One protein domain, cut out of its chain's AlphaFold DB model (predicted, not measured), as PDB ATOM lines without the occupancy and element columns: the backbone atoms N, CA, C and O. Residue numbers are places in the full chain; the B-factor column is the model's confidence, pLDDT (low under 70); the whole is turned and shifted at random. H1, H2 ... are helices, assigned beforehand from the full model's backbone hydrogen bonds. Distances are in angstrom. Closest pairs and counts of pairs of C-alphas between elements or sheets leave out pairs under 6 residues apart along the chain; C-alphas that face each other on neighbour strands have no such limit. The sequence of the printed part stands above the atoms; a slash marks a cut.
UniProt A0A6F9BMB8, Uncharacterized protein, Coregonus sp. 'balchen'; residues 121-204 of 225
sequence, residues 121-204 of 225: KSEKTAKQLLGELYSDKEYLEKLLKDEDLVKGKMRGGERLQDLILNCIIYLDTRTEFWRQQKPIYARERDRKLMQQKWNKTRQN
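This is residues 121 to 204 of the 225 residues of an uncharacterized protein of Coregonus sp. 'balchen' (UniProt A0A6F9BMB8). One long helix, H4, has H2 beside it, H1 crossing it at residues 171 to 179 of H4, and little H3 at its first residues; beyond H4, H5 makes an arm, and residues 191 to 204, of which 191 to 203 belong to H5, stick out. The 84 printed residues include five named helices, H1 to H5, and no named strand: all helix. The whole is extended, a rod of 60 by 25 by 22 A, with a radius of gyration of the C-alphas of 18.3 A.

H1, residues 121 to 130, touches H4, residues 160 to 181, about perpendicular at 88 degrees; their closest C-alphas, Leu 129 and Thr 175, are 6.0 A apart. H2, residues 133 to 143, touches H4 at a shallow tilt of 30 degrees, opposite ways, the closest C-alphas being Leu 140 and Ile 164, 6.3 A. H3, residues 147 to 150, touches residues 160 to 161 of H4 alone, the closest C-alphas being Val 150 and Gln 161, 5.0 A. H5, residues 184 to 203, and H4 meet only through their link. In H1, H2, H4 and H5 every O i to N i+4 pair is within hydrogen-bond range; H3 is too short for one.

H1 begins at C-alpha 121 (-35.776, -75.065, 10.081). H4 is 31.7 A long and H5 28.6 A, ending at C-alpha 203 (-62.167, -60.225, 22.614).

The printed part has no cut and no long link. The farthest C-alphas, Gly 157 and Asn 204, are 62.0 A apart. Of the printed part, 28 residues are under pLDDT 70, among them 182 to 190 and 197 to 204.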
ATOM      1  N   LYS A 121     -34.418 -75.082  10.646       51.25
ATOM      2  CA  LYS A 121     -35.776 -75.065  10.081       51.25
ATOM      3  C   LYS A 121     -36.366 -76.475   9.923       51.25
ATOM      4  O   LYS A 121     -37.555 -76.653  10.177       51.25
ATOM      5  N   SER A 122     -35.559 -77.468   9.549       62.31
ATOM      6  CA  SER A 122     -35.976 -78.875   9.436       62.31
ATOM      7  C   SER A 122     -36.351 -79.455  10.803       62.31
ATOM      8  O   SER A 122     -37.390 -80.094  10.935       62.31
ATOM      9  N   GLU A 123     -35.593 -79.119  11.848       68.44
ATOM     10  CA  GLU A 123     -35.842 -79.624  13.201       68.44
ATOM     11  C   GLU A 123     -37.141 -79.070  13.811       68.44
ATOM     12  O   GLU A 123     -37.960 -79.821  14.335       68.44
ATOM     13  N   LYS A 124     -37.406 -77.765  13.648       73.50
ATOM     14  CA  LYS A 124     -38.691 -77.150  14.039       73.50
ATOM     15  C   LYS A 124     -39.878 -77.764  13.295       73.50
ATOM     16  O   LYS A 124     -40.957 -77.918  13.857       73.50
ATOM     17  N   THR A 125     -39.662 -78.121  12.031       74.56
ATOM     18  CA  THR A 125     -40.668 -78.775  11.189       74.56
ATOM     19  C   THR A 125     -40.962 -80.184  11.708       74.56
ATOM     20  O   THR A 125     -42.130 -80.538  11.832       74.56
ATOM     21  N   ALA A 126     -39.932 -80.955  12.068       76.25
ATOM     22  CA  ALA A 126     -40.083 -82.280  12.666       76.25
ATOM     23  C   ALA A 126     -40.779 -82.213  14.037       76.25
ATOM     24  O   ALA A 126     -41.733 -82.953  14.254       76.25
ATOM     25  N   LYS A 127     -40.392 -81.262  14.903       81.81
ATOM     26  CA  LYS A 127     -41.057 -80.970  16.190       81.81
ATOM     27  C   LYS A 127     -42.559 -80.749  16.019       81.81
ATOM     28  O   LYS A 127     -43.368 -81.358  16.709       81.81
ATOM     29  N   GLN A 128     -42.941 -79.916  15.052       79.38
ATOM     30  CA  GLN A 128     -44.347 -79.606  14.795       79.38
ATOM     31  C   GLN A 128     -45.136 -80.786  14.199       79.38
ATOM     32  O   GLN A 128     -46.336 -80.889  14.440       79.38
ATOM     33  N   LEU A 129     -44.499 -81.638  13.390       81.19
ATOM     34  CA  LEU A 129     -45.163 -82.755  12.708       81.19
ATOM     35  C   LEU A 129     -45.307 -83.994  13.593       81.19
ATOM     36  O   LEU A 129     -46.326 -84.675  13.517       81.19
ATOM     37  N   LEU A 130     -44.301 -84.283  14.415       83.19
ATOM     38  CA  LEU A 130     -44.306 -85.423  15.330       83.19
ATOM     39  C   LEU A 130     -45.071 -85.127  16.628       83.19
ATOM     40  O   LEU A 130     -45.621 -86.053  17.219       83.19
ATOM     41  N   GLY A 131     -45.148 -83.861  17.056       84.31
ATOM     42  CA  GLY A 131     -45.848 -83.480  18.284       84.31
ATOM     43  C   GLY A 131     -45.217 -84.138  19.511       84.31
ATOM     44  O   GLY A 131     -44.011 -84.020  19.716       84.31
ATOM     45  N   GLU A 132     -46.019 -84.856  20.299       82.44
ATOM     46  CA  GLU A 132     -45.559 -85.608  21.478       82.44
ATOM     47  C   GLU A 132     -44.519 -86.672  21.112       82.44
ATOM     48  O   GLU A 132     -43.528 -86.829  21.811       82.44
ATOM     49  N   LEU A 133     -44.643 -87.305  19.942       83.94
ATOM     50  CA  LEU A 133     -43.721 -88.349  19.480       83.94
ATOM     51  C   LEU A 133     -42.303 -87.818  19.184       83.94
ATOM     52  O   LEU A 133     -41.364 -88.577  18.938       83.94
ATOM     53  N   TYR A 134     -42.123 -86.495  19.173       87.25
ATOM     54  CA  TYR A 134     -40.812 -85.892  18.997       87.25
ATOM     55  C   TYR A 134     -39.905 -86.104  20.223       87.25
ATOM     56  O   TYR A 134     -38.692 -86.245  20.049       87.25
ATOM     57  N   SER A 135     -40.460 -86.176  21.442       85.62
ATOM     58  CA  SER A 135     -39.663 -86.473  22.643       85.62
ATOM     59  C   SER A 135     -39.014 -87.850  22.555       85.62
ATOM     60  O   SER A 135     -37.852 -88.005  22.925       85.62
ATOM     61  N   ASP A 136     -39.728 -88.817  21.979       86.50
ATOM     62  CA  ASP A 136     -39.226 -90.173  21.770       86.50
ATOM     63  C   ASP A 136     -38.092 -90.184  20.745       86.50
ATOM     64  O   ASP A 136     -37.079 -90.850  20.942       86.50
ATOM     65  N   LYS A 137     -38.198 -89.367  19.689       86.81
ATOM     66  CA  LYS A 137     -37.104 -89.181  18.729       86.81
ATOM     67  C   LYS A 137     -35.843 -88.633  19.401       86.81
ATOM     68  O   LYS A 137     -34.758 -89.164  19.180       86.81
ATOM     69  N   GLU A 138     -35.970 -87.589  20.224       87.38
ATOM     70  CA  GLU A 138     -34.827 -87.023  20.954       87.38
ATOM     71  C   GLU A 138     -34.242 -88.009  21.968       87.38
ATOM     72  O   GLU A 138     -33.022 -88.059  22.136       87.38
ATOM     73  N   TYR A 139     -35.089 -88.791  22.636       87.50
ATOM     74  CA  TYR A 139     -34.648 -89.836  23.553       87.50
ATOM     75  C   TYR A 139     -33.834 -90.905  22.821       87.50
ATOM     76  O   TYR A 139     -32.725 -91.218  23.245       87.50
ATOM     77  N   LEU A 140     -34.322 -91.394  21.678       87.44
ATOM     78  CA  LEU A 140     -33.626 -92.387  20.856       87.44
ATOM     79  C   LEU A 140     -32.309 -91.844  20.275       87.44
ATOM     80  O   LEU A 140     -31.301 -92.545  20.289       87.44
ATOM     81  N   GLU A 141     -32.273 -90.583  19.827       86.75
ATOM     82  CA  GLU A 141     -31.033 -89.939  19.365       86.75
ATOM     83  C   GLU A 141     -30.009 -89.741  20.498       86.75
ATOM     84  O   GLU A 141     -28.804 -89.774  20.244       86.75
ATOM     85  N   LYS A 142     -30.458 -89.521  21.742       88.19
ATOM     86  CA  LYS A 142     -29.578 -89.469  22.923       88.19
ATOM     87  C   LYS A 142     -29.089 -90.858  23.313       88.19
ATOM     88  O   LYS A 142     -27.905 -91.010  23.585       88.19
ATOM     89  N   LEU A 143     -29.969 -91.854  23.278       84.88
ATOM     90  CA  LEU A 143     -29.652 -93.244  23.594       84.88
ATOM     91  C   LEU A 143     -28.608 -93.822  22.628       84.88
ATOM     92  O   LEU A 143     -27.738 -94.578  23.038       84.88
ATOM     93  N   LEU A 144     -28.635 -93.401  21.358       82.31
ATOM     94  CA  LEU A 144     -27.640 -93.790  20.354       82.31
ATOM     95  C   LEU A 144     -26.233 -93.219  20.623       82.31
ATOM     96  O   LEU A 144     -25.257 -93.728  20.081       82.31
ATOM     97  N   LYS A 145     -26.108 -92.158  21.432       84.06
ATOM     98  CA  LYS A 145     -24.804 -91.577  21.805       84.06
ATOM     99  C   LYS A 145     -24.125 -92.335  22.942       84.06
ATOM    100  O   LYS A 145     -22.951 -92.088  23.199       84.06
ATOM    101  N   ASP A 146     -24.861 -93.203  23.626       84.50
ATOM    102  CA  ASP A 146     -24.358 -93.955  24.763       84.50
ATOM    103  C   ASP A 146     -23.696 -95.256  24.277       84.50
ATOM    104  O   ASP A 146     -24.363 -96.246  23.956       84.50
ATOM    105  N   GLU A 147     -22.368 -95.232  24.137       74.00
ATOM    106  CA  GLU A 147     -21.610 -96.335  23.531       74.00
ATOM    107  C   GLU A 147     -21.715 -97.654  24.308       74.00
ATOM    108  O   GLU A 147     -21.621 -98.726  23.699       74.00
ATOM    109  N   ASP A 148     -21.938 -97.591  25.621       74.69
ATOM    110  CA  ASP A 148     -22.027 -98.771  26.485       74.69
ATOM    111  C   ASP A 148     -23.319 -99.562  26.232       74.69
ATOM    112  O   ASP A 148     -23.314-100.796  26.205       74.69
ATOM    113  N   LEU A 149     -24.422 -98.865  25.946       72.25
ATOM    114  CA  LEU A 149     -25.702 -99.474  25.572       72.25
ATOM    115  C   LEU A 149     -25.701 -99.980  24.127       72.25
ATOM    116  O   LEU A 149     -26.224-101.057  23.841       72.25
ATOM    117  N   VAL A 150     -25.090 -99.228  23.214       69.88
ATOM    118  CA  VAL A 150     -25.047 -99.543  21.777       69.88
ATOM    119  C   VAL A 150     -24.245-100.819  21.489       69.88
ATOM    120  O   VAL A 150     -24.603-101.587  20.593       69.88
ATOM    121  N   LYS A 151     -23.201-101.097  22.280       70.56
ATOM    122  CA  LYS A 151     -22.402-102.336  22.193       70.56
ATOM    123  C   LYS A 151     -23.097-103.554  22.820       70.56
ATOM    124  O   LYS A 151     -22.652-104.685  22.608       70.56
ATOM    125  N   GLY A 152     -24.187-103.347  23.560       68.81
ATOM    126  CA  GLY A 152     -24.968-104.403  24.196       68.81
ATOM    127  C   GLY A 152     -25.761-105.249  23.193       68.81
ATOM    128  O   GLY A 152     -26.522-104.738  22.368       68.81
ATOM    129  N   LYS A 153     -25.621-106.577  23.283       67.75
ATOM    130  CA  LYS A 153     -26.500-107.530  22.588       67.75
ATOM    131  C   LYS A 153     -27.712-107.854  23.452       67.75
ATOM    132  O   LYS A 153     -27.568-108.193  24.626       67.75
ATOM    133  N   MET A 154     -28.900-107.804  22.857       69.88
ATOM    134  CA  MET A 154     -30.118-108.255  23.522       69.88
ATOM    135  C   MET A 154     -30.162-109.786  23.598       69.88
ATOM    136  O   MET A 154     -29.474-110.494  22.861       69.88
ATOM    137  N   ARG A 155     -31.027-110.305  24.478       66.56
ATOM    138  CA  ARG A 155     -31.188-111.743  24.766       66.56
ATOM    139  C   ARG A 155     -31.520-112.600  23.522       66.56
ATOM    140  O   ARG A 155     -31.342-113.809  23.571       66.56
ATOM    141  N   GLY A 156     -31.964-111.978  22.423       64.00
ATOM    142  CA  GLY A 156     -32.269-112.608  21.129       64.00
ATOM    143  C   GLY A 156     -31.185-112.485  20.046       64.00
ATOM    144  O   GLY A 156     -31.429-112.874  18.913       64.00
ATOM    145  N   GLY A 157     -30.000-111.939  20.349       69.88
ATOM    146  CA  GLY A 157     -28.880-111.825  19.397       69.88
ATOM    147  C   GLY A 157     -28.883-110.568  18.516       69.88
ATOM    148  O   GLY A 157     -27.837-110.224  17.957       69.88
ATOM    149  N   GLU A 158     -30.007-109.853  18.455       73.25
ATOM    150  CA  GLU A 158     -30.125-108.542  17.812       73.25
ATOM    151  C   GLU A 158     -29.351-107.472  18.596       73.25
ATOM    152  O   GLU A 158     -29.303-107.474  19.836       73.25
ATOM    153  N   ARG A 159     -28.704-106.559  17.866       80.94
ATOM    154  CA  ARG A 159     -27.995-105.434  18.477       80.94
ATOM    155  C   ARG A 159     -29.023-104.382  18.859       80.94
ATOM    156  O   ARG A 159     -29.840-103.991  18.029       80.94
ATOM    157  N   LEU A 160     -28.946-103.884  20.092       80.44
ATOM    158  CA  LEU A 160     -29.832-102.814  20.558       80.44
ATOM    159  C   LEU A 160     -29.746-101.578  19.643       80.44
ATOM    160  O   LEU A 160     -30.748-100.917  19.379       80.44
ATOM    161  N   GLN A 161     -28.556-101.328  19.094       83.50
ATOM    162  CA  GLN A 161     -28.306-100.299  18.091       83.50
ATOM    163  C   GLN A 161     -29.239-100.388  16.876       83.50
ATOM    164  O   GLN A 161     -29.797 -99.373  16.465       83.50
ATOM    165  N   ASP A 162     -29.416-101.584  16.312       84.44
ATOM    166  CA  ASP A 162     -30.187-101.777  15.082       84.44
ATOM    167  C   ASP A 162     -31.673-101.487  15.331       84.44
ATOM    168  O   ASP A 162     -32.339-100.854  14.513       84.44
ATOM    169  N   LEU A 163     -32.178-101.859  16.512       86.19
ATOM    170  CA  LEU A 163     -33.544-101.557  16.931       86.19
ATOM    171  C   LEU A 163     -33.765-100.044  17.088       86.19
ATOM    172  O   LEU A 163     -34.742 -99.508  16.569       86.19
ATOM    173  N   ILE A 164     -32.835 -99.344  17.748       85.69
ATOM    174  CA  ILE A 164     -32.898 -97.884  17.922       85.69
ATOM    175  C   ILE A 164     -32.871 -97.183  16.558       85.69
ATOM    176  O   ILE A 164     -33.674 -96.279  16.317       85.69
ATOM    177  N   LEU A 165     -31.998 -97.617  15.643       86.31
ATOM    178  CA  LEU A 165     -31.924 -97.075  14.285       86.31
ATOM    179  C   LEU A 165     -33.228 -97.299  13.513       86.31
ATOM    180  O   LEU A 165     -33.745 -96.357  12.914       86.31
ATOM    181  N   ASN A 166     -33.804 -98.498  13.584       88.06
ATOM    182  CA  ASN A 166     -35.091 -98.799  12.955       88.06
ATOM    183  C   ASN A 166     -36.222 -97.923  13.515       88.06
ATOM    184  O   ASN A 166     -37.046 -97.414  12.751       88.06
ATOM    185  N   CYS A 167     -36.241 -97.678  14.828       87.25
ATOM    186  CA  CYS A 167     -37.198 -96.759  15.442       87.25
ATOM    187  C   CYS A 167     -37.009 -95.316  14.950       87.25
ATOM    188  O   CYS A 167     -37.993 -94.648  14.635       87.25
ATOM    189  N   ILE A 168     -35.769 -94.835  14.820       87.75
ATOM    190  CA  ILE A 168     -35.487 -93.496  14.278       87.75
ATOM    191  C   ILE A 168     -35.949 -93.394  12.817       87.75
ATOM    192  O   ILE A 168     -36.632 -92.433  12.462       87.75
ATOM    193  N   ILE A 169     -35.664 -94.407  11.993       89.25
ATOM    194  CA  ILE A 169     -36.104 -94.472  10.589       89.25
ATOM    195  C   ILE A 169     -37.634 -94.451  10.491       89.25
ATOM    196  O   ILE A 169     -38.199 -93.749   9.647       89.25
ATOM    197  N   TYR A 170     -38.327 -95.179  11.367       90.94
ATOM    198  CA  TYR A 170     -39.786 -95.147  11.441       90.94
ATOM    199  C   TYR A 170     -40.308 -93.737  11.756       90.94
ATOM    200  O   TYR A 170     -41.231 -93.254  11.093       90.94
ATOM    201  N   LEU A 171     -39.697 -93.042  12.721       88.56
ATOM    202  CA  LEU A 171     -40.070 -91.671  13.082       88.56
ATOM    203  C   LEU A 171     -39.783 -90.671  11.956       88.56
ATOM    204  O   LEU A 171     -40.591 -89.770  11.722       88.56
ATOM    205  N   ASP A 172     -38.687 -90.838  11.218       84.25
ATOM    206  CA  ASP A 172     -38.380 -90.025  10.037       84.25
ATOM    207  C   ASP A 172     -39.393 -90.256   8.910       84.25
ATOM    208  O   ASP A 172     -39.955 -89.298   8.376       84.25
ATOM    209  N   THR A 173     -39.722 -91.515   8.621       84.06
ATOM    210  CA  THR A 173     -40.740 -91.877   7.622       84.06
ATOM    211  C   THR A 173     -42.103 -91.296   7.995       84.06
ATOM    212  O   THR A 173     -42.800 -90.722   7.158       84.06
ATOM    213  N   ARG A 174     -42.472 -91.371   9.278       81.81
ATOM    214  CA  ARG A 174     -43.708 -90.777   9.799       81.81
ATOM    215  C   ARG A 174     -43.688 -89.251   9.725       81.81
ATOM    216  O   ARG A 174     -44.718 -88.641   9.448       81.81
ATOM    217  N   THR A 175     -42.530 -88.628   9.938       83.44
ATOM    218  CA  THR A 175     -42.354 -87.179   9.765       83.44
ATOM    219  C   THR A 175     -42.608 -86.778   8.316       83.44
ATOM    220  O   THR A 175     -43.367 -85.839   8.076       83.44
ATOM    221  N   GLU A 176     -42.036 -87.497   7.349       76.38
ATOM    222  CA  GLU A 176     -42.261 -87.222   5.926       76.38
ATOM    223  C   GLU A 176     -43.707 -87.504   5.501       76.38
ATOM    224  O   GLU A 176     -44.294 -86.687   4.794       76.38
ATOM    225  N   PHE A 177     -44.332 -88.566   6.013       82.19
ATOM    226  CA  PHE A 177     -45.757 -88.837   5.799       82.19
ATOM    227  C   PHE A 177     -46.631 -87.650   6.234       82.19
ATOM    228  O   PHE A 177     -47.432 -87.127   5.457       82.19
ATOM    229  N   TRP A 178     -46.426 -87.139   7.454       75.62
ATOM    230  CA  TRP A 178     -47.156 -85.959   7.921       75.62
ATOM    231  C   TRP A 178     -46.780 -84.691   7.161       75.62
ATOM    232  O   TRP A 178     -47.602 -83.790   7.039       75.62
ATOM    233  N   ARG A 179     -45.559 -84.593   6.636       76.25
ATOM    234  CA  ARG A 179     -45.132 -83.469   5.800       76.25
ATOM    235  C   ARG A 179     -45.854 -83.458   4.451       76.25
ATOM    236  O   ARG A 179     -46.176 -82.371   3.973       76.25
ATOM    237  N   GLN A 180     -46.116 -84.632   3.881       72.56
ATOM    238  CA  GLN A 180     -46.887 -84.816   2.650       72.56
ATOM    239  C   GLN A 180     -48.384 -84.580   2.877       72.56
ATOM    240  O   GLN A 180     -49.014 -83.887   2.087       72.56
ATOM    241  N   GLN A 181     -48.943 -85.083   3.983       71.69
ATOM    242  CA  GLN A 181     -50.365 -84.912   4.306       71.69
ATOM    243  C   GLN A 181     -50.694 -83.520   4.878       71.69
ATOM    244  O   GLN A 181     -51.801 -83.015   4.703       71.69
ATOM    245  N   LYS A 182     -49.733 -82.875   5.556       68.88
ATOM    246  CA  LYS A 182     -49.810 -81.498   6.076       68.88
ATOM    247  C   LYS A 182     -48.668 -80.648   5.506       68.88
ATOM    248  O   LYS A 182     -47.738 -80.259   6.230       68.88
ATOM    249  N   PRO A 183     -48.720 -80.314   4.211       68.69
ATOM    250  CA  PRO A 183     -47.729 -79.445   3.595       68.69
ATOM    251  C   PRO A 183     -47.714 -78.061   4.266       68.69
ATOM    252  O   PRO A 183     -48.613 -77.696   5.028       68.69
ATOM    253  N   ILE A 184     -46.632 -77.300   4.068       61.34
ATOM    254  CA  ILE A 184     -46.345 -76.061   4.828       61.34
ATOM    255  C   ILE A 184     -47.538 -75.088   4.810       61.34
ATOM    256  O   ILE A 184     -47.879 -74.517   5.844       61.34
ATOM    257  N   TYR A 185     -48.224 -74.977   3.673       54.56
ATOM    258  CA  TYR A 185     -49.394 -74.117   3.509       54.56
ATOM    259  C   TYR A 185     -50.599 -74.547   4.366       54.56
ATOM    260  O   TYR A 185     -51.238 -73.697   4.986       54.56
ATOM    261  N   ALA A 186     -50.877 -75.850   4.485       62.66
ATOM    262  CA  ALA A 186     -51.940 -76.366   5.355       62.66
ATOM    263  C   ALA A 186     -51.644 -76.059   6.836       62.66
ATOM    264  O   ALA A 186     -52.516 -75.617   7.581       62.66
ATOM    265  N   ARG A 187     -50.375 -76.181   7.246       64.75
ATOM    266  CA  ARG A 187     -49.938 -75.902   8.626       64.75
ATOM    267  C   ARG A 187     -50.010 -74.428   9.003       64.75
ATOM    268  O   ARG A 187     -50.358 -74.096  10.137       64.75
ATOM    269  N   GLU A 188     -49.670 -73.530   8.083       62.03
ATOM    270  CA  GLU A 188     -49.794 -72.091   8.327       62.03
ATOM    271  C   GLU A 188     -51.254 -71.643   8.416       62.03
ATOM    272  O   GLU A 188     -51.573 -70.779   9.238       62.03
ATOM    273  N   ARG A 189     -52.141 -72.255   7.624       67.38
ATOM    274  CA  ARG A 189     -53.586 -72.008   7.667       67.38
ATOM    275  C   ARG A 189     -54.179 -72.387   9.022       67.38
ATOM    276  O   ARG A 189     -54.816 -71.544   9.653       67.38
ATOM    277  N   ASP A 190     -53.903 -73.600   9.499       68.12
ATOM    278  CA  ASP A 190     -54.374 -74.085  10.803       68.12
ATOM    279  C   ASP A 190     -53.869 -73.199  11.946       68.12
ATOM    280  O   ASP A 190     -54.631 -72.825  12.840       68.12
ATOM    281  N   ARG A 191     -52.595 -72.784  11.885       73.38
ATOM    282  CA  ARG A 191     -52.003 -71.874  12.874       73.38
ATOM    283  C   ARG A 191     -52.703 -70.513  12.886       73.38
ATOM    284  O   ARG A 191     -52.984 -69.991  13.963       73.38
ATOM    285  N   LYS A 192     -53.009 -69.942  11.716       74.62
ATOM    286  CA  LYS A 192     -53.755 -68.675  11.607       74.62
ATOM    287  C   LYS A 192     -55.191 -68.814  12.120       74.62
ATOM    288  O   LYS A 192     -55.650 -67.940  12.847       74.62
ATOM    289  N   LEU A 193     -55.876 -69.914  11.805       70.44
ATOM    290  CA  LEU A 193     -57.226 -70.211  12.301       70.44
ATOM    291  C   LEU A 193     -57.265 -70.350  13.828       70.44
ATOM    292  O   LEU A 193     -58.121 -69.747  14.474       70.44
ATOM    293  N   MET A 194     -56.321 -71.091  14.415       67.00
ATOM    294  CA  MET A 194     -56.145 -71.192  15.871       67.00
ATOM    295  C   MET A 194     -55.915 -69.815  16.509       67.00
ATOM    296  O   MET A 194     -56.580 -69.475  17.485       67.00
ATOM    297  N   GLN A 195     -55.032 -68.991  15.933       71.56
ATOM    298  CA  GLN A 195     -54.765 -67.635  16.430       71.56
ATOM    299  C   GLN A 195     -55.995 -66.724  16.341       71.56
ATOM    300  O   GLN A 195     -56.270 -65.972  17.271       71.56
ATOM    301  N   GLN A 196     -56.770 -66.806  15.259       72.50
ATOM    302  CA  GLN A 196     -58.011 -66.044  15.123       72.50
ATOM    303  C   GLN A 196     -59.072 -66.487  16.133       72.50
ATOM    304  O   GLN A 196     -59.710 -65.630  16.741       72.50
ATOM    305  N   LYS A 197     -59.237 -67.798  16.356       66.88
ATOM    306  CA  LYS A 197     -60.135 -68.325  17.395       66.88
ATOM    307  C   LYS A 197     -59.720 -67.837  18.780       66.88
ATOM    308  O   LYS A 197     -60.549 -67.277  19.484       66.88
ATOM    309  N   TRP A 198     -58.438 -67.956  19.122       60.56
ATOM    310  CA  TRP A 198     -57.884 -67.460  20.383       60.56
ATOM    311  C   TRP A 198     -58.123 -65.958  20.582       60.56
ATOM    312  O   TRP A 198     -58.585 -65.531  21.638       60.56
ATOM    313  N   ASN A 199     -57.875 -65.151  19.548       66.69
ATOM    314  CA  ASN A 199     -58.124 -63.712  19.597       66.69
ATOM    315  C   ASN A 199     -59.618 -63.401  19.751       66.69
ATOM    316  O   ASN A 199     -59.969 -62.502  20.505       66.69
ATOM    317  N   LYS A 200     -60.507 -64.162  19.104       63.81
ATOM    318  CA  LYS A 200     -61.960 -64.003  19.235       63.81
ATOM    319  C   LYS A 200     -62.457 -64.369  20.637       63.81
ATOM    320  O   LYS A 200     -63.274 -63.642  21.184       63.81
ATOM    321  N   THR A 201     -61.922 -65.429  21.242       61.91
ATOM    322  CA  THR A 201     -62.204 -65.812  22.637       61.91
ATOM    323  C   THR A 201     -61.681 -64.778  23.637       61.91
ATOM    324  O   THR A 201     -62.315 -64.536  24.655       61.91
ATOM    325  N   ARG A 202     -60.547 -64.127  23.344       59.78
ATOM    326  CA  ARG A 202     -60.030 -63.018  24.161       59.78
ATOM    327  C   ARG A 202     -60.857 -61.739  24.048       59.78
ATOM    328  O   ARG A 202     -60.986 -61.031  25.035       59.78
ATOM    329  N   GLN A 203     -61.361 -61.427  22.855       58.25
ATOM    330  CA  GLN A 203     -62.167 -60.225  22.614       58.25
ATOM    331  C   GLN A 203     -63.612 -60.392  23.109       58.25
ATOM    332  O   GLN A 203     -64.204 -59.429  23.581       58.25
ATOM    333  N   ASN A 204     -64.144 -61.617  23.072       57.56
ATOM    334  CA  ASN A 204     -65.455 -61.968  23.609       57.56
ATOM    335  C   ASN A 204     -65.294 -63.045  24.694       57.56
ATOM    336  O   ASN A 204     -65.514 -64.229  24.405       57.56
TER     337      ASN A 204